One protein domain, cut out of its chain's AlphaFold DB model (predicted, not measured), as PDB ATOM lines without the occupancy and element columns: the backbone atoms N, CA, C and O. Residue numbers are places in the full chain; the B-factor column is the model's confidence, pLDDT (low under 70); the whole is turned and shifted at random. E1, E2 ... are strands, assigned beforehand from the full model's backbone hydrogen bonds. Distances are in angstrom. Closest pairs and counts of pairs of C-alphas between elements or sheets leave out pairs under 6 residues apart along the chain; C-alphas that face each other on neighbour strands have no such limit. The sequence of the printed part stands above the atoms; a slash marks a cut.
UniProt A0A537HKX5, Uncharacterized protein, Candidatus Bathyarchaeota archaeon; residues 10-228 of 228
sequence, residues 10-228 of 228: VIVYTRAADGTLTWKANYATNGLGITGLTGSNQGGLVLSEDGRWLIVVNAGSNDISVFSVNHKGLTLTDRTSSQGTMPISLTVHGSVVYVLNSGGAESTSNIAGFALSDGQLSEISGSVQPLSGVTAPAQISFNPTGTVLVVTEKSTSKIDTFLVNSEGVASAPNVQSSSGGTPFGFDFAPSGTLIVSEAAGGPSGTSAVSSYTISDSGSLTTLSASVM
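This is residues 10 to 228 of the 228 residues of an uncharacterized protein of Candidatus Bathyarchaeota archaeon (UniProt A0A537HKX5). The model is an open part of a propeller: four small twisted sheets of four strands each follow one another as blades along an arc, each partly face to face with the next, and the two-stranded hairpin E1 and E2 stands at one end of the row. In each blade the first strand, E3, E7, E11 or E15, lies on the inside of the arc and the last, E6, E10, E14 or E18, on the outside. The printed part has 219 residues with 18 named strands, E1 to E18, and no named helix; the class is all strand. Each blade is a meander, each strand the antiparallel neighbour of the one before. The whole is compact, with a radius of gyration of the C-alphas of 17.2 A and spans of 47 by 44 by 38 A.

E1, residues 10 to 15, begins at C-alpha 10 (179.716, 204.450, 237.062), and E2 holds 21 to 28. E3 holds 45 to 47, E4 53 to 58, E5 63 to 70 and E6 73 to 81, the longest at 24.0 A. E7 holds 87 to 93, E8 96 to 101, E9 110 to 117, 22.9 A long, and E10 120 to 123. E11 holds 137 to 142, from C-alpha 137 at (174.245, 182.526, 232.725); E12 holds 148 to 153, E13 158 to 163 and E14 174 to 177. E15 holds 183 to 188, E16 194 to 198, E17 208 to 214, and E18, residues 220 to 227, ends at C-alpha 227 (190.476, 170.200, 240.005).

E1 and E2 form a hairpin, with N 12 and O 25 at 2.9 A. Their sheet and the sheet E3 E4 E5 E6 are face to face, strands at 46 degrees; the closest C-alphas of E2 and E6 are those of Tyr 27 and Leu 74, 6.9 A apart. In that second sheet, E4 and E5 are antiparallel, with N 56 and O 65 at 2.9 A. The sheet E7 E8 E9 E10 faces it, and the closest C-alphas of E4 and E7, Val 57 and Pro 87, are 5.7 A apart. E8 and E9 have N 97 and O 114 at 2.8 A. Next, the closest C-alphas of E7 and E11 are those of Thr 91 and Ser 141, 5.2 A apart. E12 and E13 have N 151 and O 160 at 2.8 A. The sheets E11 E12 E13 E14 and E15 E16 E17 E18 are face to face, strands at 15 degrees; Ala 138 and Phe 184 are the closest C-alphas of E11 and E15, at 5.5 A. E16 and E17 have N 196 and O 210 at 2.9 A. E1 and E18 are apart.

The two C-alphas farthest apart, of Ala 17 and Glu 106, are 48.2 A apart. The printed part has no cut. The links E2 to E3 and E10 to E11 are long. The mean pLDDT of the printed part is 94.6; residues 36 to 40 and residue 202 are under 70.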
ATOM      1  N   VAL A  10     178.287 204.757 237.052       97.38
ATOM      2  CA  VAL A  10     179.716 204.450 237.062       97.38
ATOM      3  C   VAL A  10     180.354 205.235 238.200       97.38
ATOM      4  O   VAL A  10     180.260 206.459 238.249       97.38
ATOM      5  N   ILE A  11     181.002 204.521 239.116       96.31
ATOM      6  CA  ILE A  11     181.717 205.106 240.253       96.31
ATOM      7  C   ILE A  11     183.198 205.073 239.903       96.31
ATOM      8  O   ILE A  11     183.743 203.998 239.647       96.31
ATOM      9  N   VAL A  12     183.834 206.239 239.883       95.50
ATOM     10  CA  VAL A  12     185.243 206.390 239.524       95.50
ATOM     11  C   VAL A  12     186.052 206.699 240.777       95.50
ATOM     12  O   VAL A  12     185.717 207.604 241.543       95.50
ATOM     13  N   TYR A  13     187.150 205.968 240.942       94.75
ATOM     14  CA  TYR A  13     188.148 206.185 241.982       94.75
ATOM     15  C   TYR A  13     189.471 206.610 241.343       94.75
ATOM     16  O   TYR A  13     189.808 206.191 240.238       94.75
ATOM     17  N   THR A  14     190.235 207.434 242.051       94.31
ATOM     18  CA  THR A  14     191.669 207.604 241.793       94.31
ATOM     19  C   THR A  14     192.441 206.546 242.568       94.31
ATOM     20  O   THR A  14     192.048 206.195 243.679       94.31
ATOM     21  N   ARG A  15     193.526 206.037 241.979       95.88
ATOM     22  CA  ARG A  15     194.414 205.058 242.610       95.88
ATOM     23  C   ARG A  15     195.770 205.706 242.862       95.88
ATOM     24  O   ARG A  15     196.424 206.129 241.912       95.88
ATOM     25  N   ALA A  16     196.168 205.798 244.125       96.56
ATOM     26  CA  ALA A  16     197.496 206.261 244.513       96.56
ATOM     27  C   ALA A  16     198.568 205.187 244.230       96.56
ATOM     28  O   ALA A  16     198.251 204.035 243.922       96.56
ATOM     29  N   ALA A  17     199.850 205.564 244.311       97.12
ATOM     30  CA  ALA A  17     200.975 204.664 244.022       97.12
ATOM     31  C   ALA A  17     201.050 203.457 244.977       97.12
ATOM     32  O   ALA A  17     201.514 202.390 244.586       97.12
ATOM     33  N   ASP A  18     200.545 203.612 246.200       95.81
ATOM     34  CA  ASP A  18     200.408 202.559 247.213       95.81
ATOM     35  C   ASP A  18     199.167 201.664 247.002       95.81
ATOM     36  O   ASP A  18     198.952 200.707 247.739       95.81
ATOM     37  N   GLY A  19     198.348 201.958 245.987       95.94
ATOM     38  CA  GLY A  19     197.114 201.243 245.682       95.94
ATOM     39  C   GLY A  19     195.869 201.771 246.395       95.94
ATOM     40  O   GLY A  19     194.779 201.277 246.098       95.94
ATOM     41  N   THR A  20     195.989 202.781 247.265       97.31
ATOM     42  CA  THR A  20     194.846 203.387 247.957       97.31
ATOM     43  C   THR A  20     193.859 203.980 246.949       97.31
ATOM     44  O   THR A  20     194.248 204.704 246.027       97.31
ATOM     45  N   LEU A  21     192.568 203.680 247.128       96.75
ATOM     46  CA  LEU A  21     191.484 204.189 246.287       96.75
ATOM     47  C   LEU A  21     190.791 205.376 246.958       96.75
ATOM     48  O   LEU A  21     190.259 205.247 248.057       96.75
ATOM     49  N   THR A  22     190.743 206.518 246.272       97.31
ATOM     50  CA  THR A  22     189.987 207.699 246.718       97.31
ATOM     51  C   THR A  22     188.858 207.978 245.744       97.31
ATOM     52  O   THR A  22     189.090 208.073 244.535       97.31
ATOM     53  N   TRP A  23     187.631 208.096 246.256       96.88
ATOM     54  CA  TRP A  23     186.465 208.422 245.434       96.88
ATOM     55  C   TRP A  23     186.703 209.724 244.658       96.88
ATOM     56  O   TRP A  23     187.198 210.702 245.217       96.88
ATOM     57  N   LYS A  24     186.371 209.724 243.362       95.56
ATOM     58  CA  LYS A  24     186.552 210.874 242.467       95.56
ATOM     59  C   LYS A  24     185.220 211.459 242.016       95.56
ATOM     60  O   LYS A  24     185.030 212.667 242.099       95.56
ATOM     61  N   ALA A  25     184.349 210.622 241.453       96.56
ATOM     62  CA  ALA A  25     183.101 211.063 240.835       96.56
ATOM     63  C   ALA A  25     182.137 209.894 240.591       96.56
ATOM     64  O   ALA A  25     182.556 208.740 240.481       96.56
ATOM     65  N   ASN A  26     180.857 210.233 240.422       97.44
ATOM     66  CA  ASN A  26     179.815 209.332 239.933       97.44
ATOM     67  C   ASN A  26     179.265 209.869 238.609       97.44
ATOM     68  O   ASN A  26     178.969 211.059 238.504       97.44
ATOM     69  N   TYR A  27     179.081 208.990 237.627       98.25
ATOM     70  CA  TYR A  27     178.498 209.319 236.328       98.25
ATOM     71  C   TYR A  27     177.221 208.506 236.135       98.25
ATOM     72  O   TYR A  27     177.249 207.279 236.234       98.25
ATOM     73  N   ALA A  28     176.096 209.179 235.896       98.31
ATOM     74  CA  ALA A  28     174.819 208.514 235.665       98.31
ATOM     75  C   ALA A  28     174.841 207.762 234.330       98.31
ATOM     76  O   ALA A  28     175.200 208.337 233.306       98.31
ATOM     77  N   THR A  29     174.435 206.489 234.338       98.25
ATOM     78  CA  THR A  29     174.218 205.719 233.098       98.25
ATOM     79  C   THR A  29     172.904 206.100 232.421       98.25
ATOM     80  O   THR A  29     172.686 205.768 231.260       98.25
ATOM     81  N   ASN A  30     172.027 206.803 233.147       98.44
ATOM     82  CA  ASN A  30     170.628 207.066 232.803       98.44
ATOM     83  C   ASN A  30     169.769 205.796 232.647       98.44
ATOM     84  O   ASN A  30     168.611 205.901 232.252       98.44
ATOM     85  N   GLY A  31     170.307 204.626 232.996       97.88
ATOM     86  CA  GLY A  31     169.571 203.378 233.149       97.88
ATOM     87  C   GLY A  31     169.428 202.975 234.618       97.88
ATOM     88  O   GLY A  31     169.891 203.664 235.535       97.88
ATOM     89  N   LEU A  32     168.776 201.838 234.846       97.50
ATOM     90  CA  LEU A  32     168.520 201.289 236.174       97.50
ATOM     91  C   LEU A  32     169.346 200.024 236.396       97.50
ATOM     92  O   LEU A  32     169.483 199.173 235.518       97.50
ATOM     93  N   GLY A  33     169.900 199.899 237.595       94.19
ATOM     94  CA  GLY A  33     170.476 198.652 238.071       94.19
ATOM     95  C   GLY A  33     169.383 197.770 238.651       94.19
ATOM     96  O   GLY A  33     168.193 198.064 238.543       94.19
ATOM     97  N   ILE A  34     169.788 196.700 239.313       89.31
ATOM     98  CA  ILE A  34     168.861 195.811 240.004       89.31
ATOM     99  C   ILE A  34     169.482 195.334 241.312       89.31
ATOM    100  O   ILE A  34     170.627 194.888 241.363       89.31
ATOM    101  N   THR A  35     168.717 195.436 242.394       81.75
ATOM    102  CA  THR A  35     169.133 194.995 243.729       81.75
ATOM    103  C   THR A  35     168.488 193.660 244.074       81.75
ATOM    104  O   THR A  35     167.351 193.411 243.686       81.75
ATOM    105  N   GLY A  36     169.173 192.827 244.861       65.31
ATOM    106  CA  GLY A  36     168.591 191.586 245.384       65.31
ATOM    107  C   GLY A  36     168.551 190.412 244.401       65.31
ATOM    108  O   GLY A  36     167.920 189.406 244.708       65.31
ATOM    109  N   LEU A  37     169.238 190.496 243.255       63.91
ATOM    110  CA  LEU A  37     169.478 189.314 242.430       63.91
ATOM    111  C   LEU A  37     170.332 188.299 243.192       63.91
ATOM    112  O   LEU A  37     171.463 188.576 243.597       63.91
ATOM    113  N   THR A  38     169.787 187.099 243.359       50.94
ATOM    114  CA  THR A  38     170.501 185.938 243.880       50.94
ATOM    115  C   THR A  38     171.317 185.329 242.749       50.94
ATOM    116  O   THR A  38     170.825 184.523 241.962       50.94
ATOM    117  N   GLY A  39     172.569 185.748 242.632       57.38
ATOM    118  CA  GLY A  39     173.501 185.174 241.676       57.38
ATOM    119  C   GLY A  39     174.458 186.230 241.178       57.38
ATOM    120  O   GLY A  39     174.068 187.145 240.464       57.38
ATOM    121  N   SER A  40     175.721 186.081 241.548       64.06
ATOM    122  CA  SER A  40     176.781 186.914 241.006       64.06
ATOM    123  C   SER A  40     176.963 186.631 239.504       64.06
ATOM    124  O   SER A  40     176.636 185.547 238.998       64.06
ATOM    125  N   ASN A  41     177.501 187.622 238.813       74.62
ATOM    126  CA  ASN A  41     177.837 187.660 237.395       74.62
ATOM    127  C   ASN A  41     179.153 188.436 237.238       74.62
ATOM    128  O   ASN A  41     179.568 189.155 238.152       74.62
ATOM    129  N   GLN A  42     179.808 188.294 236.091       80.88
ATOM    130  CA  GLN A  42     181.014 189.054 235.744       80.88
ATOM    131  C   GLN A  42     180.752 189.922 234.507       80.88
ATOM    132  O   GLN A  42     179.760 189.727 233.820       80.88
ATOM    133  N   GLY A  43     181.603 190.920 234.252       86.50
ATOM    134  CA  GLY A  43     181.566 191.669 232.988       86.50
ATOM    135  C   GLY A  43     180.446 192.708 232.823       86.50
ATOM    136  O   GLY A  43     180.138 193.080 231.699       86.50
ATOM    137  N   GLY A  44     179.835 193.225 233.896       92.75
ATOM    138  CA  GLY A  44     178.790 194.269 233.789       92.75
ATOM    139  C   GLY A  44     179.279 195.660 233.325       92.75
ATOM    140  O   GLY A  44     178.486 196.592 233.171       92.75
ATOM    141  N   LEU A  45     180.590 195.822 233.139       94.88
ATOM    142  CA  LEU A  45     181.263 197.052 232.731       94.88
ATOM    143  C   LEU A  45     182.539 196.671 231.969       94.88
ATOM    144  O   LEU A  45     183.354 195.936 232.525       94.88
ATOM    145  N   VAL A  46     182.747 197.196 230.761       97.19
ATOM    146  CA  VAL A  46     183.980 196.973 229.983       97.19
ATOM    147  C   VAL A  46     184.523 198.282 229.423       97.19
ATOM    148  O   VAL A  46     183.760 199.192 229.098       97.19
ATOM    149  N   LEU A  47     185.846 198.367 229.314       97.50
ATOM    150  CA  LEU A  47     186.556 199.429 228.610       97.50
ATOM    151  C   LEU A  47     187.023 198.879 227.257       97.50
ATOM    152  O   LEU A  47     187.560 197.774 227.212       97.50
ATOM    153  N   SER A  48     186.833 199.631 226.175       97.44
ATOM    154  CA  SER A  48     187.386 199.285 224.865       97.44
ATOM    155  C   SER A  48     188.915 199.235 224.900       97.44
ATOM    156  O   SER A  48     189.554 199.920 225.699       97.44
ATOM    157  N   GLU A  49     189.515 198.451 224.006       95.50
ATOM    158  CA  GLU A  49     190.973 198.252 223.939       95.50
ATOM    159  C   GLU A  49     191.748 199.566 223.753       95.50
ATOM    160  O   GLU A  49     192.822 199.758 224.317       95.50
ATOM    161  N   ASP A  50     191.172 200.507 223.002       95.44
ATOM    162  CA  ASP A  50     191.721 201.850 222.780       95.44
ATOM    163  C   ASP A  50     191.512 202.814 223.968       95.44
ATOM    164  O   ASP A  50     191.953 203.966 223.924       95.44
ATOM    165  N   GLY A  51     190.816 202.369 225.016       96.44
ATOM    166  CA  GLY A  51     190.508 203.141 226.212       96.44
ATOM    167  C   GLY A  51     189.521 204.290 226.003       96.44
ATOM    168  O   GLY A  51     189.361 205.098 226.917       96.44
ATOM    169  N   ARG A  52     188.881 204.404 224.831       97.50
ATOM    170  CA  ARG A  52     188.012 205.542 224.479       97.50
ATOM    171  C   ARG A  52     186.560 205.355 224.886       97.50
ATOM    172  O   ARG A  52     185.867 206.358 225.051       97.50
ATOM    173  N   TRP A  53     186.104 204.119 225.064       98.50
ATOM    174  CA  TRP A  53     184.703 203.801 225.315       98.50
ATOM    175  C   TRP A  53     184.550 202.928 226.548       98.50
ATOM    176  O   TRP A  53     185.142 201.859 226.645       98.50
ATOM    177  N   LEU A  54     183.720 203.372 227.485       98.50
ATOM    178  CA  LEU A  54     183.300 202.577 228.630       98.50
ATOM    179  C   LEU A  54     181.835 202.188 228.438       98.50
ATOM    180  O   LEU A  54     180.983 203.060 228.285       98.50
ATOM    181  N   ILE A  55     181.547 200.892 228.460       98.69
ATOM    182  CA  ILE A  55     180.231 200.342 228.133       98.69
ATOM    183  C   ILE A  55     179.682 199.627 229.364       98.69
ATOM    184  O   ILE A  55     180.394 198.857 230.009       98.69
ATOM    185  N   VAL A  56     178.427 199.907 229.712       98.25
ATOM    186  CA  VAL A  56     177.803 199.486 230.973       98.25
ATOM    187  C   VAL A  56     176.466 198.820 230.703       98.25
ATOM    188  O   VAL A  56     175.653 199.385 229.977       98.25
ATOM    189  N   VAL A  57     176.192 197.686 231.348       97.81
ATOM    190  CA  VAL A  57     174.833 197.125 231.367       97.81
ATOM    191  C   VAL A  57     173.968 197.798 232.430       97.81
ATOM    192  O   VAL A  57     174.418 198.092 233.543       97.81
ATOM    193  N   ASN A  58     172.692 197.991 232.116       97.56
ATOM    194  CA  ASN A  58     171.664 198.436 233.044       97.56
ATOM    195  C   ASN A  58     170.589 197.355 233.144       97.56
ATOM    196  O   ASN A  58     169.568 197.378 232.455       97.56
ATOM    197  N   ALA A  59     170.850 196.381 234.014       95.50
ATOM    198  CA  ALA A  59     170.021 195.195 234.186       95.50
ATOM    199  C   ALA A  59     168.541 195.515 234.472       95.50
ATOM    200  O   ALA A  59     167.658 194.846 233.948       95.50
ATOM    201  N   GLY A  60     168.260 196.548 235.273       95.38
ATOM    202  CA  GLY A  60     166.894 196.907 235.665       95.38
ATOM    203  C   GLY A  60     166.102 197.652 234.592       95.38
ATOM    204  O   GLY A  60     164.878 197.698 234.670       95.38
ATOM    205  N   SER A  61     166.774 198.242 233.600       97.69
ATOM    206  CA  SER A  61     166.122 198.947 232.488       97.69
ATOM    207  C   SER A  61     166.310 198.272 231.128       97.69
ATOM    208  O   SER A  61     165.832 198.797 230.127       97.69
ATOM    209  N   ASN A  62     166.926 197.085 231.094       97.62
ATOM    210  CA  ASN A  62     167.125 196.262 229.897       97.62
ATOM    211  C   ASN A  62     167.922 196.952 228.776       97.62
ATOM    212  O   ASN A  62     167.720 196.676 227.591       97.62
ATOM    213  N   ASP A  63     168.848 197.836 229.136       98.75
ATOM    214  CA  ASP A  63     169.618 198.631 228.178       98.75
ATOM    215  C   ASP A  63     171.109 198.693 228.525       98.75
ATOM    216  O   ASP A  63     171.559 198.210 229.567       98.75
ATOM    217  N   ILE A  64     171.875 199.254 227.596       98.75
ATOM    218  CA  ILE A  64     173.319 199.437 227.658       98.75
ATOM    219  C   ILE A  64     173.599 200.933 227.534       98.75
ATOM    220  O   ILE A  64     173.009 201.599 226.687       98.75
ATOM    221  N   SER A  65     174.527 201.449 228.333       98.81
ATOM    222  CA  SER A  65     175.024 202.825 228.230       98.81
ATOM    223  C   SER A  65     176.459 202.848 227.722       98.81
ATOM    224  O   SER A  65     177.294 202.092 228.220       98.81
ATOM    225  N   VAL A  66     176.768 203.765 226.804       98.81
ATOM    226  CA  VAL A  66     178.132 204.020 226.318       98.81
ATOM    227  C   VAL A  66     178.601 205.382 226.800       98.81
ATOM    228  O   VAL A  66     177.891 206.380 226.680       98.81
ATOM    229  N   PHE A  67     179.818 205.432 227.328       98.75
ATOM    230  CA  PHE A  67     180.496 206.667 227.687       98.75
ATOM    231  C   PHE A  67     181.753 206.843 226.851       98.75
ATOM    232  O   PHE A  67     182.581 205.936 226.780       98.75
ATOM    233  N   SER A  68     181.960 208.050 226.329       98.50
ATOM    234  CA  SER A  68     183.298 208.482 225.931       98.50
ATOM    235  C   SER A  68     184.165 208.688 227.170       98.50
ATOM    236  O   SER A  68     183.732 209.279 228.167       98.50
ATOM    237  N   VAL A  69     185.403 208.219 227.094       98.00
ATOM    238  CA  VAL A  69     186.426 208.371 228.123       98.00
ATOM    239  C   VAL A  69     187.401 209.443 227.663       98.00
ATOM    240  O   VAL A  69     188.005 209.358 226.596       98.00
ATOM    241  N   ASN A  70     187.555 210.486 228.470       93.62
ATOM    242  CA  ASN A  70     188.477 211.576 228.189       93.62
ATOM    243  C   ASN A  70     189.176 212.046 229.474       93.62
ATOM    244  O   ASN A  70     188.860 211.624 230.584       93.62
ATOM    245  N   HIS A  71     190.133 212.963 229.332       89.06
ATOM    246  CA  HIS A  71     190.904 213.501 230.458       89.06
ATOM    247  C   HIS A  71     190.039 214.192 231.535       89.06
ATOM    248  O   HIS A  71     190.454 214.272 232.692       89.06
ATOM    249  N   LYS A  72     188.839 214.678 231.183       88.44
ATOM    250  CA  LYS A  72     187.887 215.299 232.120       88.44
ATOM    251  C   LYS A  72     186.977 214.274 232.803       88.44
ATOM    252  O   LYS A  72     186.325 214.614 233.787       88.44
ATOM    253  N   GLY A  73     186.956 213.029 232.327       94.94
ATOM    254  CA  GLY A  73     186.146 211.947 232.868       94.94
ATOM    255  C   GLY A  73     185.290 211.270 231.807       94.94
ATOM    256  O   GLY A  73     185.742 211.051 230.686       94.94
ATOM    257  N   LEU A  74     184.064 210.915 232.191       98.00
ATOM    258  CA  LEU A  74     183.126 210.181 231.350       98.00
ATOM    259  C   LEU A  74     182.010 211.098 230.845       98.00
ATOM    260  O   LEU A  74     181.424 211.846 231.628       98.00
ATOM    261  N   THR A  75     181.675 210.987 229.561       98.25
ATOM    262  CA  THR A  75     180.497 211.640 228.970       98.25
ATOM    263  C   THR A  75     179.632 210.579 228.313       98.25
ATOM    264  O   THR A  75     180.122 209.886 227.424       98.25
ATOM    265  N   LEU A  76     178.372 210.457 228.737       98.50
ATOM    266  CA  LEU A  76     177.407 209.534 228.134       98.50
ATOM    267  C   LEU A  76     177.174 209.929 226.669       98.50
ATOM    268  O   LEU A  76     176.818 211.077 226.401       98.50
ATOM    269  N   THR A  77     177.393 208.998 225.747       98.69
ATOM    270  CA  THR A  77     177.230 209.206 224.300       98.69
ATOM    271  C   THR A  77     176.050 208.447 223.727       98.69
ATOM    272  O   THR A  77     175.453 208.923 222.769       98.69
ATOM    273  N   ASP A  78     175.689 207.312 224.325       98.75
ATOM    274  CA  ASP A  78     174.577 206.498 223.851       98.75
ATOM    275  C   ASP A  78     173.901 205.716 224.985       98.75
ATOM    276  O   ASP A  78     174.511 205.432 226.025       98.75
ATOM    277  N   ARG A  79     172.630 205.371 224.767       98.62
ATOM    278  CA  ARG A  79     171.863 204.419 225.567       98.62
ATOM    279  C   ARG A  79     170.922 203.636 224.654       98.62
ATOM    280  O   ARG A  79     169.932 204.181 224.170       98.62
ATOM    281  N   THR A  80     171.199 202.347 224.505       98.56
ATOM    282  CA  THR A  80     170.556 201.482 223.511       98.56
ATOM    283  C   THR A  80     170.000 200.223 224.169       98.56
ATOM    284  O   THR A  80     170.565 199.713 225.135       98.56
ATOM    285  N   SER A  81     168.863 199.724 223.671       98.50
ATOM    286  CA  SER A  81     168.270 198.460 224.135       98.50
ATOM    287  C   SER A  81     169.284 197.318 224.057       98.50
ATOM    288  O   SER A  81     170.005 197.194 223.072       98.50
ATOM    289  N   SER A  82     169.294 196.443 225.061       98.50
ATOM    290  CA  SER A  82     170.154 195.250 225.084       98.50
ATOM    291  C   SER A  82     169.675 194.114 224.169       98.50
ATOM    292  O   SER A  82     170.311 193.062 224.125       98.50
ATOM    293  N   GLN A  83     168.549 194.303 223.466       98.50
ATOM    294  CA  GLN A  83     167.877 193.263 222.670       98.50
ATOM    295  C   GLN A  83     167.599 191.988 223.489       98.50
ATOM    296  O   GLN A  83     167.739 190.860 223.018       98.50
ATOM    297  N   GLY A  84     167.228 192.180 224.754       97.31
ATOM    298  CA  GLY A  84     166.886 191.117 225.687       97.31
ATOM    299  C   GLY A  84     166.420 191.682 227.024       97.31
ATOM    300  O   GLY A  84     166.040 192.847 227.137       97.31
ATOM    301  N   THR A  85     166.393 190.829 228.044       96.31
ATOM    302  CA  THR A  85     165.998 191.203 229.408       96.31
ATOM    303  C   THR A  85     167.140 190.949 230.368       96.31
ATOM    304  O   THR A  85     167.773 189.893 230.317       96.31
ATOM    305  N   MET A  86     167.339 191.893 231.287       95.25
ATOM    306  CA  MET A  86     168.320 191.808 232.355       95.25
ATOM    307  C   MET A  86     169.732 191.554 231.798       95.25
ATOM    308  O   MET A  86     170.288 190.471 231.980       95.25
ATOM    309  N   PRO A  87     170.323 192.528 231.076       97.25
ATOM    310  CA  PRO A  87     171.712 192.437 230.646       97.25
ATOM    311  C   PRO A  87     172.624 192.388 231.874       97.25
ATOM    312  O   PRO A  87     172.564 193.261 232.743       97.25
ATOM    313  N   ILE A  88     173.465 191.358 231.951       95.81
ATOM    314  CA  ILE A  88     174.311 191.081 233.121       95.81
ATOM    315  C   ILE A  88     175.807 191.094 232.803       95.81
ATOM    316  O   ILE A  88     176.611 191.391 233.678       95.81
ATOM    317  N   SER A  89     176.206 190.799 231.572       97.94
ATOM    318  CA  SER A  89     177.610 190.786 231.162       97.94
ATOM    319  C   SER A  89     177.708 191.348 229.760       97.94
ATOM    320  O   SER A  89     176.775 191.213 228.973       97.94
ATOM    321  N   LEU A  90     178.835 191.957 229.434       98.38
ATOM    322  CA  LEU A  90     179.160 192.350 228.077       98.38
ATOM    323  C   LEU A  90     180.660 192.224 227.817       98.38
ATOM    324  O   LEU A  90     181.464 192.141 228.744       98.38
ATOM    325  N   THR A  91     181.017 192.192 226.544       98.69
ATOM    326  CA  THR A  91     182.395 192.102 226.068       98.69
ATOM    327  C   THR A  91     182.546 192.929 224.799       98.69
ATOM    328  O   THR A  91     181.573 193.145 224.076       98.69
ATOM    329  N   VAL A  92     183.763 193.383 224.520       98.50
ATOM    330  CA  VAL A  92     184.098 194.146 223.314       98.50
ATOM    331  C   VAL A  92     185.373 193.587 222.693       98.50
ATOM    332  O   VAL A  92     186.297 193.231 223.418       98.50
ATOM    333  N   HIS A  93     185.404 193.500 221.366       98.12
ATOM    334  CA  HIS A  93     186.596 193.196 220.572       98.12
ATOM    335  C   HIS A  93     186.581 194.084 219.328       98.12
ATOM    336  O   HIS A  93     185.598 194.102 218.583       98.12
ATOM    337  N   GLY A  94     187.621 194.903 219.152       96.94
ATOM    338  CA  GLY A  94     187.618 195.963 218.143       96.94
ATOM    339  C   GLY A  94     186.384 196.874 218.254       96.94
ATOM    340  O   GLY A  94     186.180 197.544 219.265       96.94
ATOM    341  N   SER A  95     185.557 196.900 217.204       97.62
ATOM    342  CA  SER A  95     184.302 197.665 217.135       97.62
ATOM    343  C   SER A  95     183.047 196.814 217.353       97.62
ATOM    344  O   SER A  95     181.950 197.273 217.047       97.62
ATOM    345  N   VAL A  96     183.176 195.573 217.825       98.75
ATOM    346  CA  VAL A  96     182.046 194.661 218.041       98.75
ATOM    347  C   VAL A  96     181.825 194.470 219.535       98.75
ATOM    348  O   VAL A  96     182.746 194.137 220.279       98.75
ATOM    349  N   VAL A  97     180.590 194.676 219.976       98.81
ATOM    350  CA  VAL A  97     180.156 194.543 221.368       98.81
ATOM    351  C   VAL A  97     179.113 193.445 221.441       98.81
ATOM    352  O   VAL A  97     178.169 193.440 220.658       98.81
ATOM    353  N   TYR A  98     179.243 192.549 222.413       98.88
ATOM    354  CA  TYR A  98     178.189 191.594 222.738       98.88
ATOM    355  C   TYR A  98     177.722 191.766 224.162       98.88
ATOM    356  O   TYR A  98     178.530 191.932 225.074       98.88
ATOM    357  N   VAL A  99     176.411 191.674 224.344       98.81
ATOM    358  CA  VAL A  99     175.760 191.637 225.650       98.81
ATOM    359  C   VAL A  99     175.161 190.258 225.883       98.81
ATOM    360  O   VAL A  99     174.643 189.621 224.969       98.81
ATOM    361  N   LEU A 100     175.229 189.817 227.131       98.75
ATOM    362  CA  LEU A 100     174.565 188.640 227.655       98.75
ATOM    363  C   LEU A 100     173.381 189.085 228.508       98.75
ATOM    364  O   LEU A 100     173.548 189.731 229.548       98.75
ATOM    365  N   ASN A 101     172.198 188.680 228.072       97.69
ATOM    366  CA  ASN A 101     170.931 188.887 228.745       97.69
ATOM    367  C   ASN A 101     170.558 187.615 229.496       97.69
ATOM    368  O   ASN A 101     170.457 186.538 228.905       97.69
ATOM    369  N   SER A 102     170.334 187.714 230.805       95.00
ATOM    370  CA  SER A 102     169.969 186.540 231.597       95.00
ATOM    371  C   SER A 102     168.525 186.092 231.384       95.00
ATOM    372  O   SER A 102     168.191 184.975 231.773       95.00
ATOM    373  N   GLY A 103     167.675 186.921 230.774       93.38
ATOM    374  CA  GLY A 103     166.239 186.658 230.687       93.38
ATOM    375  C   GLY A 103     165.517 186.964 232.003       93.38
ATOM    376  O   GLY A 103     166.097 187.533 232.931       93.38
ATOM    377  N   GLY A 104     164.244 186.592 232.081       86.50
ATOM    378  CA  GLY A 104     163.371 186.783 233.235       86.50
ATOM    379  C   GLY A 104     162.224 185.771 233.250       86.50
ATOM    380  O   GLY A 104     162.261 184.772 232.542       86.50
ATOM    381  N   ALA A 105     161.183 186.027 234.047       85.12
ATOM    382  CA  ALA A 105     160.019 185.132 234.123       85.12
ATOM    383  C   ALA A 105     159.322 184.940 232.760       85.12
ATOM    384  O   ALA A 105     158.843 183.854 232.459       85.12
ATOM    385  N   GLU A 106     159.333 185.988 231.932       87.25
ATOM    386  CA  GLU A 106     158.622 186.045 230.649       87.25
ATOM    387  C   GLU A 106     159.572 186.075 229.437       87.25
ATOM    388  O   GLU A 106     159.138 186.310 228.310       87.25
ATOM    389  N   SER A 107     160.882 185.896 229.641       91.06
ATOM    390  CA  SER A 107     161.875 185.969 228.564       91.06
ATOM    391  C   SER A 107     163.052 185.028 228.795       91.06
ATOM    392  O   SER A 107     163.566 184.888 229.902       91.06
ATOM    393  N   THR A 108     163.502 184.374 227.729       93.31
ATOM    394  CA  THR A 108     164.654 183.468 227.772       93.31
ATOM    395  C   THR A 108     165.971 184.234 227.737       93.31
ATOM    396  O   THR A 108     166.031 185.362 227.247       93.31
ATOM    397  N   SER A 109     167.044 183.609 228.222       96.56
ATOM    398  CA  SER A 109     168.393 184.158 228.095       96.56
ATOM    399  C   SER A 109     168.837 184.207 226.627       96.56
ATOM    400  O   SER A 109     168.519 183.306 225.845       96.56
ATOM    401  N   ASN A 110     169.598 185.236 226.258       98.56
ATOM    402  CA  ASN A 110     170.146 185.399 224.911       98.56
ATOM    403  C   ASN A 110     171.455 186.192 224.929       98.56
ATOM    404  O   ASN A 110     171.765 186.887 225.899       98.56
ATOM    405  N   ILE A 111     172.182 186.138 223.817       98.88
ATOM    406  CA  ILE A 111     173.208 187.127 223.485       98.88
ATOM    407  C   ILE A 111     172.683 188.070 222.402       98.88
ATOM    408  O   ILE A 111     171.791 187.697 221.635       98.88
ATOM    409  N   ALA A 112     173.225 189.283 222.340       98.88
ATOM    410  CA  ALA A 112     172.972 190.217 221.248       98.88
ATOM    411  C   ALA A 112     174.245 190.986 220.880       98.88
ATOM    412  O   ALA A 112     174.972 191.440 221.767       98.88
ATOM    413  N   GLY A 113     174.502 191.107 219.576       98.81
ATOM    414  CA  GLY A 113     175.675 191.780 219.018       98.81
ATOM    415  C   GLY A 113     175.370 193.184 218.500       98.81
ATOM    416  O   GLY A 113     174.313 193.436 217.918       98.81
ATOM    417  N   PHE A 114     176.320 194.095 218.685       98.94
ATOM    418  CA  PHE A 114     176.245 195.494 218.279       98.94
ATOM    419  C   PHE A 114     177.568 195.939 217.657       98.94
ATOM    420  O   PHE A 114     178.644 195.580 218.136       98.94
ATOM    421  N   ALA A 115     177.491 196.772 216.626       98.69
ATOM    422  CA  ALA A 115     178.626 197.537 216.141       98.69
ATOM    423  C   ALA A 115     178.729 198.838 216.946       98.69
ATOM    424  O   ALA A 115     177.731 199.528 217.154       98.69
ATOM    425  N   LEU A 116     179.939 199.164 217.390       98.62
ATOM    426  CA  LEU A 116     180.283 200.397 218.082       98.62
ATOM    427  C   LEU A 116     180.972 201.351 217.104       98.62
ATOM    428  O   LEU A 116     182.100 201.101 216.679       98.62
ATOM    429  N   SER A 117     180.316 202.468 216.794       98.00
ATOM    430  CA  SER A 117     180.872 203.528 215.948       98.00
ATOM    431  C   SER A 117     180.629 204.885 216.587       98.00
ATOM    432  O   SER A 117     179.496 205.223 216.919       98.00
ATOM    433  N   ASP A 118     181.697 205.661 216.777       96.12
ATOM    434  CA  ASP A 118     181.648 207.021 217.335       96.12
ATOM    435  C   ASP A 118     180.828 207.143 218.632       96.12
ATOM    436  O   ASP A 118     180.143 208.135 218.881       96.12
ATOM    437  N   GLY A 119     180.906 206.112 219.477       97.31
ATOM    438  CA  GLY A 119     180.233 206.080 220.773       97.31
ATOM    439  C   GLY A 119     178.757 205.711 220.727       97.31
ATOM    440  O   GLY A 119     178.099 205.864 221.754       97.31
ATOM    441  N   GLN A 120     178.258 205.238 219.584       98.56
ATOM    442  CA  GLN A 120     176.897 204.737 219.395       98.56
ATOM    443  C   GLN A 120     176.903 203.240 219.093       98.56
ATOM    444  O   GLN A 120     177.786 202.750 218.383       98.56
ATOM    445  N   LEU A 121     175.906 202.529 219.618       98.75
ATOM    446  CA  LEU A 121     175.667 201.121 219.330       98.75
ATOM    447  C   LEU A 121     174.570 200.970 218.278       98.75
ATOM    448  O   LEU A 121     173.460 201.472 218.436       98.75
ATOM    449  N   SER A 122     174.858 200.204 217.232       98.62
ATOM    450  CA  SER A 122     173.857 199.738 216.272       98.62
ATOM    451  C   SER A 122     173.795 198.220 216.297       98.62
ATOM    452  O   SER A 122     174.832 197.567 216.195       98.62
ATOM    453  N   GLU A 123     172.597 197.656 216.419       98.50
ATOM    454  CA  GLU A 123     172.400 196.206 216.396       98.50
ATOM    455  C   GLU A 123     172.985 195.585 215.119       98.50
ATOM    456  O   GLU A 123     172.761 196.075 214.009       98.50
ATOM    457  N   ILE A 124     173.717 194.484 215.279       98.75
ATOM    458  CA  ILE A 124     174.167 193.657 214.163       98.75
ATOM    459  C   ILE A 124     173.029 192.692 213.826       98.75
ATOM    460  O   ILE A 124     172.689 191.800 214.605       98.75
ATOM    461  N   SER A 125     172.416 192.870 212.656       98.25
ATOM    462  CA  SER A 125     171.304 192.022 212.217       98.25
ATOM    463  C   SER A 125     171.699 190.542 212.173       98.25
ATOM    464  O   SER A 125     172.748 190.185 211.644       98.25
ATOM    465  N   GLY A 126     170.841 189.673 212.714       97.88
ATOM    466  CA  GLY A 126     171.098 188.227 212.796       97.88
ATOM    467  C   GLY A 126     172.018 187.809 213.947       97.88
ATOM    468  O   GLY A 126     172.328 186.628 214.082       97.88
ATOM    469  N   SER A 127     172.427 188.754 214.795       98.00
ATOM    470  CA  SER A 127     173.375 188.520 215.883       98.00
ATOM    471  C   SER A 127     172.730 188.322 217.258       98.00
ATOM    472  O   SER A 127     173.436 188.255 218.268       98.00
ATOM    473  N   VAL A 128     171.399 188.248 217.313       98.62
ATOM    474  CA  VAL A 128     170.648 187.855 218.508       98.62
ATOM    475  C   VAL A 128     170.501 186.340 218.495       98.62
ATOM    476  O   VAL A 128     169.848 185.791 217.608       98.62
ATOM    477  N   GLN A 129     171.120 185.664 219.461       98.69
ATOM    478  CA  GLN A 129     171.182 184.201 219.502       98.69
ATOM    479  C   GLN A 129     170.722 183.670 220.864       98.69
ATOM    480  O   GLN A 129     171.019 184.288 221.894       98.69
ATOM    481  N   PRO A 130     169.985 182.547 220.893       98.25
ATOM    482  CA  PRO A 130     169.546 181.938 222.140       98.25
ATOM    483  C   PRO A 130     170.717 181.266 222.867       98.25
ATOM    484  O   PRO A 130     171.749 180.967 222.269       98.25
ATOM    485  N   LEU A 131     170.508 180.987 224.151       97.94
ATOM    486  CA  LEU A 131     171.325 180.046 224.921       97.94
ATOM    487  C   LEU A 131     170.643 178.671 225.021       97.94
ATOM    488  O   LEU A 131     169.561 178.462 224.464       97.94
ATOM    489  N   SER A 132     171.226 177.737 225.775       93.25
ATOM    490  CA  SER A 132     170.742 176.351 225.837       93.25
ATOM    491  C   SER A 132     169.391 176.128 226.560       93.25
ATOM    492  O   SER A 132     168.871 175.009 226.553       93.25
ATOM    493  N   GLY A 133     168.789 177.166 227.166       89.25
ATOM    494  CA  GLY A 133     167.471 177.102 227.817       89.25
ATOM    495  C   GLY A 133     167.323 178.024 229.037       89.25
ATOM    496  O   GLY A 133     167.486 179.237 228.934       89.25
ATOM    497  N   VAL A 134     166.995 177.451 230.206       88.50
ATOM    498  CA  VAL A 134     166.966 178.163 231.502       88.50
ATOM    499  C   VAL A 134     168.341 178.045 232.156       88.50
ATOM    500  O   VAL A 134     168.623 177.106 232.900       88.50
ATOM    501  N   THR A 135     169.229 178.976 231.829       87.81
ATOM    502  CA  THR A 135     170.676 178.764 231.992       87.81
ATOM    503  C   THR A 135     171.256 179.390 233.250       87.81
ATOM    504  O   THR A 135     172.259 178.898 233.772       87.81
ATOM    505  N   ALA A 136     170.621 180.454 233.757       91.94
ATOM    506  CA  ALA A 136     171.201 181.364 234.745       91.94
ATOM    507  C   ALA A 136     172.662 181.690 234.377       91.94
ATOM    508  O   ALA A 136     173.587 181.252 235.066       91.94
ATOM    509  N   PRO A 137     172.901 182.393 233.258       95.44
ATOM    510  CA  PRO A 137     174.245 182.526 232.725       95.44
ATOM    511  C   PRO A 137     175.087 183.452 233.620       95.44
ATOM    512  O   PRO A 137     174.545 184.207 234.436       95.44
ATOM    513  N   ALA A 138     176.414 183.345 233.547       94.75
ATOM    514  CA  ALA A 138     177.319 184.048 234.465       94.75
ATOM    515  C   ALA A 138     178.196 185.106 233.789       94.75
ATOM    516  O   ALA A 138     178.375 186.191 234.350       94.75
ATOM    517  N   GLN A 139     178.733 184.802 232.610       97.56
ATOM    518  CA  GLN A 139     179.680 185.665 231.910       97.56
ATOM    519  C   GLN A 139     179.621 185.413 230.404       97.56
ATOM    520  O   GLN A 139     179.358 184.289 229.980       97.56
ATOM    521  N   ILE A 140     179.908 186.455 229.622       98.69
ATOM    522  CA  ILE A 140     180.274 186.362 228.204       98.69
ATOM    523  C   ILE A 140     181.637 187.016 227.974       98.69
ATOM    524  O   ILE A 140     181.917 188.059 228.564       98.69
ATOM    525  N   SER A 141     182.467 186.435 227.108       98.44
ATOM    526  CA  SER A 141     183.701 187.063 226.620       98.44
ATOM    527  C   SER A 141     184.070 186.550 225.236       98.44
ATOM    528  O   SER A 141     183.805 185.393 224.906       98.44
ATOM    529  N   PHE A 142     184.728 187.399 224.450       98.31
ATOM    530  CA  PHE A 142     185.469 186.953 223.276       98.31
ATOM    531  C   PHE A 142     186.688 186.127 223.692       98.31
ATOM    532  O   PHE A 142     187.278 186.365 224.751       98.31
ATOM    533  N   ASN A 143     187.089 185.192 222.835       97.50
ATOM    534  CA  ASN A 143     188.447 184.671 222.824       97.50
ATOM    535  C   ASN A 143     189.434 185.771 222.369       97.50
ATOM    536  O   ASN A 143     189.015 186.775 221.789       97.50
ATOM    537  N   PRO A 144     190.753 185.602 222.572       96.38
ATOM    538  CA  PRO A 144     191.721 186.667 222.288       96.38
ATOM    539  C   PRO A 144     191.730 187.170 220.835       96.38
ATOM    540  O   PRO A 144     192.105 188.309 220.575       96.38
ATOM    541  N   THR A 145     191.326 186.332 219.877       96.06
ATOM    542  CA  THR A 145     191.273 186.690 218.452       96.06
ATOM    543  C   THR A 145     189.949 187.324 218.025       96.06
ATOM    544  O   THR A 145     189.852 187.760 216.882       96.06
ATOM    545  N   GLY A 146     188.936 187.369 218.896       97.19
ATOM    546  CA  GLY A 146     187.614 187.928 218.592       97.19
ATOM    547  C   GLY A 146     186.721 187.045 217.716       97.19
ATOM    548  O   GLY A 146     185.654 187.477 217.295       97.19
ATOM    549  N   THR A 147     187.137 185.811 217.430       98.06
ATOM    550  CA  THR A 147     186.454 184.907 216.490       98.06
ATOM    551  C   THR A 147     185.461 183.969 217.168       98.06
ATOM    552  O   THR A 147     184.633 183.362 216.491       98.06
ATOM    553  N   VAL A 148     185.535 183.832 218.494       98.62
ATOM    554  CA  VAL A 148     184.637 182.984 219.281       98.62
ATOM    555  C   VAL A 148     184.165 183.746 220.511       98.62
ATOM    556  O   VAL A 148     184.983 184.282 221.255       98.62
ATOM    557  N   LEU A 149     182.860 183.753 220.760       98.81
ATOM    558  CA  LEU A 149     182.283 184.129 222.050       98.81
ATOM    559  C   LEU A 149     182.089 182.886 222.904       98.81
ATOM    560  O   LEU A 149     181.681 181.844 222.393       98.81
ATOM    561  N   VAL A 150     182.324 183.019 224.204       98.81
ATOM    562  CA  VAL A 150     182.096 181.972 225.203       98.81
ATOM    563  C   VAL A 150     181.110 182.483 226.242       98.81
ATOM    564  O   VAL A 150     181.250 183.612 226.712       98.81
ATOM    565  N   VAL A 151     180.133 181.654 226.609       98.69
ATOM    566  CA  VAL A 151     179.168 181.911 227.683       98.69
ATOM    567  C   VAL A 151     179.163 180.745 228.665       98.69
ATOM    568  O   VAL A 151     179.057 179.591 228.261       98.69
ATOM    569  N   THR A 152     179.244 181.036 229.963       97.81
ATOM    570  CA  THR A 152     179.110 180.036 231.034       97.81
ATOM    571  C   THR A 152     177.690 179.997 231.591       97.81
ATOM    572  O   THR A 152     177.102 181.029 231.931       97.81
ATOM    573  N   GLU A 153     177.138 178.790 231.726       95.69
ATOM    574  CA  GLU A 153     175.771 178.557 232.188       95.69
ATOM    575  C   GLU A 153     175.736 177.795 233.518       95.69
ATOM    576  O   GLU A 153     176.059 176.604 233.598       95.69
ATOM    577  N   LYS A 154     175.301 178.473 234.585       93.38
ATOM    578  CA  LYS A 154     175.364 177.927 235.948       93.38
ATOM    579  C   LYS A 154     174.399 176.764 236.158       93.38
ATOM    580  O   LYS A 154     174.795 175.740 236.714       93.38
ATOM    581  N   SER A 155     173.141 176.922 235.740       92.25
ATOM    582  CA  SER A 155     172.063 175.966 236.041       92.25
ATOM    583  C   SER A 155     172.143 174.693 235.206       92.25
ATOM    584  O   SER A 155     171.771 173.623 235.675       92.25
ATOM    585  N   THR A 156     172.636 174.794 233.974       94.56
ATOM    586  CA  THR A 156     172.735 173.668 233.033       94.56
ATOM    587  C   THR A 156     174.107 172.994 233.067       94.56
ATOM    588  O   THR A 156     174.258 171.907 232.513       94.56
ATOM    589  N   SER A 157     175.100 173.609 233.729       95.81
ATOM    590  CA  SER A 157     176.505 173.178 233.727       95.81
ATOM    591  C   SER A 157     177.077 173.029 232.314       95.81
ATOM    592  O   SER A 157     177.756 172.053 231.986       95.81
ATOM    593  N   LYS A 158     176.774 174.015 231.469       97.69
ATOM    594  CA  LYS A 158     177.196 174.073 230.070       97.69
ATOM    595  C   LYS A 158     178.076 175.286 229.806       97.69
ATOM    596  O   LYS A 158     178.075 176.262 230.560       97.69
ATOM    597  N   ILE A 159     178.831 175.183 228.723       98.50
ATOM    598  CA  ILE A 159     179.560 176.282 228.113       98.50
ATOM    599  C   ILE A 159     179.081 176.372 226.668       98.50
ATOM    600  O   ILE A 159     179.220 175.417 225.896       98.50
ATOM    601  N   ASP A 160     178.522 177.522 226.321       98.62
ATOM    602  CA  ASP A 160     178.058 177.822 224.976       98.62
ATOM    603  C   ASP A 160     179.146 178.600 224.244       98.62
ATOM    604  O   ASP A 160     179.764 179.514 224.795       98.62
ATOM    605  N   THR A 161     179.382 178.233 222.988       98.75
ATOM    606  CA  THR A 161     180.313 178.946 222.108       98.75
ATOM    607  C   THR A 161     179.604 179.418 220.850       98.75
ATOM    608  O   THR A 161     178.727 178.727 220.332       98.75
ATOM    609  N   PHE A 162     179.989 180.586 220.348       98.81
ATOM    610  CA  PHE A 162     179.413 181.181 219.143       98.81
ATOM    611  C   PHE A 162     180.551 181.640 218.249       98.81
ATOM    612  O   PHE A 162     181.426 182.376 218.706       98.81
ATOM    613  N   LEU A 163     180.550 181.217 216.988       98.75
ATOM    614  CA  LEU A 163     181.493 181.752 216.013       98.75
ATOM    615  C   LEU A 163     181.060 183.158 215.630       98.75
ATOM    616  O   LEU A 163     179.878 183.386 215.388       98.75
ATOM    617  N   VAL A 164     182.018 184.073 215.547       98.75
ATOM    618  CA  VAL A 164     181.789 185.454 215.131       98.75
ATOM    619  C   VAL A 164     182.508 185.686 213.812       98.75
ATOM    620  O   VAL A 164     183.714 185.464 213.698       98.75
ATOM    621  N   ASN A 165     181.750 186.080 212.792       98.12
ATOM    622  CA  ASN A 165     182.295 186.316 211.460       98.12
ATOM    623  C   ASN A 165     182.927 187.720 211.332       98.12
ATOM    624  O   ASN A 165     182.920 188.517 212.270       98.12
ATOM    625  N   SER A 166     183.453 188.045 210.148       96.81
ATOM    626  CA  SER A 166     184.070 189.348 209.851       96.81
ATOM    627  C   SER A 166     183.133 190.549 209.985       96.81
ATOM    628  O   SER A 166     183.609 191.658 210.211       96.81
ATOM    629  N   GLU A 167     181.822 190.351 209.848       97.31
ATOM    630  CA  GLU A 167     180.817 191.398 210.068       97.31
ATOM    631  C   GLU A 167     180.382 191.499 211.541       97.31
ATOM    632  O   GLU A 167     179.529 192.317 211.879       97.31
ATOM    633  N   GLY A 168     180.953 190.676 212.426       98.25
ATOM    634  CA  GLY A 168     180.608 190.631 213.841       98.25
ATOM    635  C   GLY A 168     179.348 189.825 214.156       98.25
ATOM    636  O   GLY A 168     178.875 189.896 215.287       98.25
ATOM    637  N   VAL A 169     178.801 189.059 213.205       98.75
ATOM    638  CA  VAL A 169     177.582 188.249 213.384       98.75
ATOM    639  C   VAL A 169     177.913 186.935 214.094       98.75
ATOM    640  O   VAL A 169     178.782 186.189 213.637       98.75
ATOM    641  N   ALA A 170     177.185 186.630 215.171       98.75
ATOM    642  CA  ALA A 170     177.289 185.366 215.895       98.75
ATOM    643  C   ALA A 170     176.494 184.255 215.201       98.75
ATOM    644  O   ALA A 170     175.346 184.449 214.794       98.75
ATOM    645  N   SER A 171     177.084 183.063 215.132       98.69
ATOM    646  CA  SER A 171     176.403 181.829 214.740       98.69
ATOM    647  C   SER A 171     175.357 181.394 215.770       98.69
ATOM    648  O   SER A 171     175.308 181.910 216.880       98.69
ATOM    649  N   ALA A 172     174.578 180.359 215.453       98.19
ATOM    650  CA  ALA A 172     173.847 179.600 216.471       98.19
ATOM    651  C   ALA A 172     174.811 179.015 217.538       98.19
ATOM    652  O   ALA A 172     175.994 178.810 217.228       98.19
ATOM    653  N   PRO A 173     174.331 178.727 218.766       97.94
ATOM    654  CA  PRO A 173     175.171 178.201 219.838       97.94
ATOM    655  C   PRO A 173     175.699 176.797 219.527       97.94
ATOM    656  O   PRO A 173     174.947 175.895 219.153       97.94
ATOM    657  N   ASN A 174     176.987 176.586 219.783       98.19
ATOM    658  CA  ASN A 174     177.581 175.269 219.969       98.19
ATOM    659  C   ASN A 174     177.684 174.975 221.475       98.19
ATOM    660  O   ASN A 174     178.609 175.430 222.159       98.19
ATOM    661  N   VAL A 175     176.684 174.238 221.966       98.25
ATOM    662  CA  VAL A 175     176.416 173.949 223.381       98.25
ATOM    663  C   VAL A 175     177.202 172.725 223.844       98.25
ATOM    664  O   VAL A 175     177.007 171.622 223.329       98.25
ATOM    665  N   GLN A 176     178.050 172.883 224.859       97.94
ATOM    666  CA  GLN A 176     178.965 171.832 225.316       97.94
ATOM    667  C   GLN A 176     178.899 171.667 226.835       97.94
ATOM    668  O   GLN A 176     178.556 172.596 227.561       97.94
ATOM    669  N   SER A 177     179.184 170.466 227.340       97.44
ATOM    670  CA  SER A 177     179.199 170.241 228.791       97.44
ATOM    671  C   SER A 177     180.456 170.856 229.402       97.44
ATOM    672  O   SER A 177     181.550 170.664 228.873       97.44
ATOM    673  N   SER A 178     180.302 171.553 230.527       97.00
ATOM    674  CA  SER A 178     181.439 171.940 231.364       97.00
ATOM    675  C   SER A 178     182.058 170.697 232.014       97.00
ATOM    676  O   SER A 178     181.361 169.714 232.273       97.00
ATOM    677  N   SER A 179     183.360 170.730 232.300       95.81
ATOM    678  CA  SER A 179     184.052 169.649 233.006       95.81
ATOM    679  C   SER A 179     183.540 169.482 234.434       95.81
ATOM    680  O   SER A 179     183.431 168.349 234.897       95.81
ATOM    681  N   GLY A 180     183.284 170.581 235.139       92.94
ATOM    682  CA  GLY A 180     182.706 170.615 236.476       92.94
ATOM    683  C   GLY A 180     181.383 171.378 236.512       92.94
ATOM    684  O   GLY A 180     180.994 172.070 235.566       92.94
ATOM    685  N   GLY A 181     180.663 171.211 237.620       93.75
ATOM    686  CA  GLY A 181     179.332 171.782 237.814       93.75
ATOM    687  C   GLY A 181     179.355 173.279 238.123       93.75
ATOM    688  O   GLY A 181     180.249 173.778 238.806       93.75
ATOM    689  N   THR A 182     178.316 173.988 237.676       93.69
ATOM    690  CA  THR A 182     178.152 175.436 237.907       93.69
ATOM    691  C   THR A 182     179.373 176.247 237.435       93.69
ATOM    692  O   THR A 182     180.007 176.923 238.255       93.69
ATOM    693  N   PRO A 183     179.732 176.190 236.134       95.31
ATOM    694  CA  PRO A 183     180.754 177.069 235.584       95.31
ATOM    695  C   PRO A 183     180.326 178.520 235.818       95.31
ATOM    696  O   PRO A 183     179.176 178.897 235.574       95.31
ATOM    697  N   PHE A 184     181.239 179.313 236.363       92.88
ATOM    698  CA  PHE A 184     180.953 180.650 236.850       92.88
ATOM    699  C   PHE A 184     181.719 181.687 236.031       92.88
ATOM    700  O   PHE A 184     181.268 182.067 234.952       92.88
ATOM    701  N   GLY A 185     182.871 182.132 236.528       93.38
ATOM    702  CA  GLY A 185     183.747 183.063 235.832       93.38
ATOM    703  C   GLY A 185     184.798 182.321 235.021       93.38
ATOM    704  O   GLY A 185     185.166 181.194 235.361       93.38
ATOM    705  N   PHE A 186     185.316 182.959 233.990       97.25
ATOM    706  CA  PHE A 186     186.408 182.447 233.186       97.25
ATOM    707  C   PHE A 186     187.276 183.582 232.652       97.25
ATOM    708  O   PHE A 186     186.856 184.740 232.593       97.25
ATOM    709  N   ASP A 187     188.486 183.228 232.243       97.50
ATOM    710  CA  ASP A 187     189.383 184.118 231.514       97.50
ATOM    711  C   ASP A 187     190.231 183.311 230.523       97.50
ATOM    712  O   ASP A 187     190.290 182.077 230.581       97.50
ATOM    713  N   PHE A 188     190.889 184.012 229.608       97.62
ATOM    714  CA  PHE A 188     191.816 183.431 228.653       97.62
ATOM    715  C   PHE A 188     193.259 183.692 229.068       97.62
ATOM    716  O   PHE A 188     193.693 184.830 229.238       97.62
ATOM    717  N   ALA A 189     194.053 182.626 229.149       96.31
ATOM    718  CA  ALA A 189     195.499 182.769 229.212       96.31
ATOM    719  C   ALA A 189     196.033 183.370 227.894       96.31
ATOM    720  O   ALA A 189     195.414 183.181 226.843       96.31
ATOM    721  N   PRO A 190     197.230 183.995 227.887       92.62
ATOM    722  CA  PRO A 190     197.843 184.520 226.661       92.62
ATOM    723  C   PRO A 190     198.008 183.487 225.533       92.62
ATOM    724  O   PRO A 190     198.086 183.854 224.367       92.62
ATOM    725  N   SER A 191     198.047 182.194 225.872       93.94
ATOM    726  CA  SER A 191     198.070 181.076 224.920       93.94
ATOM    727  C   SER A 191     196.738 180.834 224.195       93.94
ATOM    728  O   SER A 191     196.686 179.979 223.317       93.94
ATOM    729  N   GLY A 192     195.654 181.512 224.584       95.44
ATOM    730  CA  GLY A 192     194.288 181.217 224.143       95.44
ATOM    731  C   GLY A 192     193.613 180.082 224.921       95.44
ATOM    732  O   GLY A 192     192.497 179.693 224.587       95.44
ATOM    733  N   THR A 193     194.260 179.552 225.963       97.88
ATOM    734  CA  THR A 193     193.653 178.552 226.851       97.88
ATOM    735  C   THR A 193     192.535 179.190 227.667       97.88
ATOM    736  O   THR A 193     192.777 180.148 228.399       97.88
ATOM    737  N   LEU A 194     191.330 178.631 227.571       98.50
ATOM    738  CA  LEU A 194     190.188 179.007 228.396       98.50
ATOM    739  C   LEU A 194     190.349 178.387 229.787       98.50
ATOM    740  O   LEU A 194     190.516 177.172 229.892       98.50
ATOM    741  N   ILE A 195     190.274 179.197 230.842       98.12
ATOM    742  CA  ILE A 195     190.330 178.758 232.242       98.12
ATOM    743  C   ILE A 195     188.994 179.096 232.897       98.12
ATOM    744  O   ILE A 195     188.619 180.264 232.950       98.12
ATOM    745  N   VAL A 196     188.284 178.090 233.403       98.06
ATOM    746  CA  VAL A 196     186.929 178.234 233.950       98.06
ATOM    747  C   VAL A 196     186.932 177.910 235.435       98.06
ATOM    748  O   VAL A 196     187.372 176.839 235.844       98.06
ATOM    749  N   SER A 197     186.413 178.834 236.239       95.25
ATOM    750  CA  SER A 197     186.105 178.606 237.651       95.25
ATOM    751  C   SER A 197     184.731 177.961 237.803       95.25
ATOM    752  O   SER A 197     183.766 178.349 237.141       95.25
ATOM    753  N   GLU A 198     184.627 176.986 238.694       94.31
ATOM    754  CA  GLU A 198     183.432 176.174 238.896       94.31
ATOM    755  C   GLU A 198     183.012 176.269 240.361       94.31
ATOM    756  O   GLU A 198     183.805 176.027 241.271       94.31
ATOM    757  N   ALA A 199     181.758 176.649 240.609       89.44
ATOM    758  CA  ALA A 199     181.242 176.809 241.969       89.44
ATOM    759  C   ALA A 199     180.692 175.499 242.565       89.44
ATOM    760  O   ALA A 199     180.412 175.452 243.763       89.44
ATOM    761  N   ALA A 200     180.500 174.460 241.740       83.19
ATOM    762  CA  ALA A 200     180.005 173.137 242.131       83.19
ATOM    763  C   ALA A 200     178.742 173.167 243.023       83.19
ATOM    764  O   ALA A 200     178.623 172.415 243.988       83.19
ATOM    765  N   GLY A 201     177.790 174.054 242.724       70.50
ATOM    766  CA  GLY A 201     176.525 174.149 243.461       70.50
ATOM    767  C   GLY A 201     176.578 174.879 244.811       70.50
ATOM    768  O   GLY A 201     175.545 174.971 245.469       70.50
ATOM    769  N   GLY A 202     177.726 175.437 245.220       67.50
ATOM    770  CA  GLY A 202     177.805 176.421 246.309       67.50
ATOM    771  C   GLY A 202     178.263 175.989 247.716       67.50
ATOM    772  O   GLY A 202     178.491 176.903 248.514       67.50
ATOM    773  N   PRO A 203     178.436 174.700 248.094       75.12
ATOM    774  CA  PRO A 203     179.079 174.371 249.365       75.12
ATOM    775  C   PRO A 203     180.502 174.945 249.465       75.12
ATOM    776  O   PRO A 203     181.259 174.993 248.497       75.12
ATOM    777  N   SER A 204     180.901 175.379 250.660       73.00
ATOM    778  CA  SER A 204     182.267 175.851 250.892       73.00
ATOM    779  C   SER A 204     183.274 174.719 250.671       73.00
ATOM    780  O   SER A 204     183.117 173.645 251.250       73.00
ATOM    781  N   GLY A 205     184.332 174.979 249.902       75.81
ATOM    782  CA  GLY A 205     185.411 174.015 249.666       75.81
ATOM    783  C   GLY A 205     185.165 173.030 248.521       75.81
ATOM    784  O   GLY A 205     185.944 172.098 248.376       75.81
ATOM    785  N   THR A 206     184.115 173.226 247.717       84.75
ATOM    786  CA  THR A 206     183.864 172.423 246.504       84.75
ATOM    787  C   THR A 206     184.191 173.168 245.213       84.75
ATOM    788  O   THR A 206     183.936 172.649 244.130       84.75
ATOM    789  N   SER A 207     184.700 174.399 245.306       89.19
ATOM    790  CA  SER A 207     185.104 175.167 244.130       89.19
ATOM    791  C   SER A 207     186.260 174.483 243.417       89.19
ATOM    792  O   SER A 207     187.148 173.935 244.062       89.19
ATOM    793  N   ALA A 208     186.245 174.549 242.095       93.62
ATOM    794  CA  ALA A 208     187.248 173.925 241.254       93.62
ATOM    795  C   ALA A 208     187.612 174.825 240.071       93.62
ATOM    796  O   ALA A 208     186.998 175.872 239.835       93.62
ATOM    797  N   VAL A 209     188.633 174.408 239.330       96.12
ATOM    798  CA  VAL A 209     189.045 175.020 238.071       96.12
ATOM    799  C   VAL A 209     189.240 173.946 237.008       96.12
ATOM    800  O   VAL A 209     189.800 172.881 237.268       96.12
ATOM    801  N   SER A 210     188.803 174.242 235.791       97.62
ATOM    802  CA  SER A 210     189.058 173.432 234.603       97.62
ATOM    803  C   SER A 210     189.660 174.293 233.493       97.62
ATOM    804  O   SER A 210     189.588 175.525 233.525       97.62
ATOM    805  N   SER A 211     190.312 173.659 232.515       98.06
ATOM    806  CA  SER A 211     190.888 174.374 231.371       98.06
ATOM    807  C   SER A 211     190.651 173.658 230.053       98.06
ATOM    808  O   SER A 211     190.585 172.428 230.004       98.06
ATOM    809  N   TYR A 212     190.544 174.440 228.980       98.50
ATOM    810  CA  TYR A 212     190.153 173.967 227.656       98.50
ATOM    811  C   TYR A 212     190.964 174.656 226.558       98.50
ATOM    812  O   TYR A 212     191.326 175.830 226.671       98.50
ATOM    813  N   THR A 213     191.188 173.952 225.453       97.81
ATOM    814  CA  THR A 213     191.442 174.592 224.155       97.81
ATOM    815  C   THR A 213     190.128 174.831 223.431       97.81
ATOM    816  O   THR A 213     189.206 174.026 223.563       97.81
ATOM    817  N   ILE A 214     190.081 175.878 222.611       97.50
ATOM    818  CA  ILE A 214     188.967 176.162 221.703       97.50
ATOM    819  C   ILE A 214     189.464 175.983 220.268       97.50
ATOM    820  O   ILE A 214     190.488 176.560 219.904       97.50
ATOM    821  N   SER A 215     188.775 175.171 219.465       95.25
ATOM    822  CA  SER A 215     189.053 175.046 218.030       95.25
ATOM    823  C   SER A 215     188.497 176.235 217.238       95.25
ATOM    824  O   SER A 215     187.619 176.955 217.711       95.25
ATOM    825  N   ASP A 216     188.905 176.374 215.974       91.19
ATOM    826  CA  ASP A 216     188.346 177.378 215.051       91.19
ATOM    827  C   ASP A 216     186.842 177.185 214.780       91.19
ATOM    828  O   ASP A 216     186.155 178.109 214.357       91.19
ATOM    829  N   SER A 217     186.313 175.985 215.044       92.81
ATOM    830  CA  SER A 217     184.880 175.679 214.997       92.81
ATOM    831  C   SER A 217     184.151 175.946 216.323       92.81
ATOM    832  O   SER A 217     182.982 175.593 216.458       92.81
ATOM    833  N   GLY A 218     184.832 176.520 217.321       94.94
ATOM    834  CA  GLY A 218     184.287 176.799 218.653       94.94
ATOM    835  C   GLY A 218     184.180 175.563 219.554       94.94
ATOM    836  O   GLY A 218     183.588 175.621 220.626       94.94
ATOM    837  N   SER A 219     184.720 174.410 219.157       97.69
ATOM    838  CA  SER A 219     184.654 173.198 219.982       97.69
ATOM    839  C   SER A 219     185.681 173.249 221.112       97.69
ATOM    840  O   SER A 219     186.851 173.561 220.892       97.69
ATOM    841  N   LEU A 220     185.242 172.922 222.321       97.94
ATOM    842  CA  LEU A 220     186.059 172.850 223.518       97.94
ATOM    843  C   LEU A 220     186.665 171.455 223.640       97.94
ATOM    844  O   LEU A 220     185.982 170.442 223.516       97.94
ATOM    845  N   THR A 221     187.959 171.400 223.926       97.69
ATOM    846  CA  THR A 221     188.631 170.166 224.343       97.69
ATOM    847  C   THR A 221     189.255 170.397 225.702       97.69
ATOM    848  O   THR A 221     190.068 171.306 225.867       97.69
ATOM    849  N   THR A 222     188.866 169.586 226.682       97.38
ATOM    850  CA  THR A 222     189.394 169.661 228.045       97.38
ATOM    851  C   THR A 222     190.894 169.368 228.050       97.38
ATOM    852  O   THR A 222     191.320 168.292 227.636       97.38
ATOM    853  N   LEU A 223     191.687 170.318 228.544       95.56
ATOM    854  CA  LEU A 223     193.117 170.154 228.816       95.56
ATOM    855  C   LEU A 223     193.348 169.620 230.228       95.56
ATOM    856  O   LEU A 223     194.087 168.660 230.424       95.56
ATOM    857  N   SER A 224     192.681 170.237 231.203       94.69
ATOM    858  CA  SER A 224     192.601 169.749 232.574       94.69
ATOM    859  C   SER A 224     191.141 169.699 232.969       94.69
ATOM    860  O   SER A 224     190.444 170.714 232.902       94.69
ATOM    861  N   ALA A 225     190.697 168.516 233.390       94.12
ATOM    862  CA  ALA A 225     189.397 168.369 234.023       94.12
ATOM    863  C   ALA A 225     189.348 169.170 235.333       94.12
ATOM    864  O   ALA A 225     190.383 169.620 235.819       94.12
ATOM    865  N   SER A 226     188.145 169.333 235.874       89.00
ATOM    866  CA  SER A 226     187.879 170.005 237.149       89.00
ATOM    867  C   SER A 226     188.814 169.516 238.267       89.00
ATOM    868  O   SER A 226     188.849 168.320 238.576       89.00
ATOM    869  N   VAL A 227     189.582 170.438 238.858       85.50
ATOM    870  CA  VAL A 227     190.476 170.200 240.005       85.50
ATOM    871  C   VAL A 227     190.151 171.198 241.120       85.50
ATOM    872  O   VAL A 227     190.019 172.390 240.839       85.50
ATOM    873  N   MET A 228     190.015 170.710 242.360       79.81
ATOM    874  CA  MET A 228     189.806 171.519 243.577       79.81
ATOM    875  C   MET A 228     191.114 172.056 244.159       79.81
ATOM    876  O   MET A 228     192.132 171.330 244.071       79.81
TER     877      MET A 228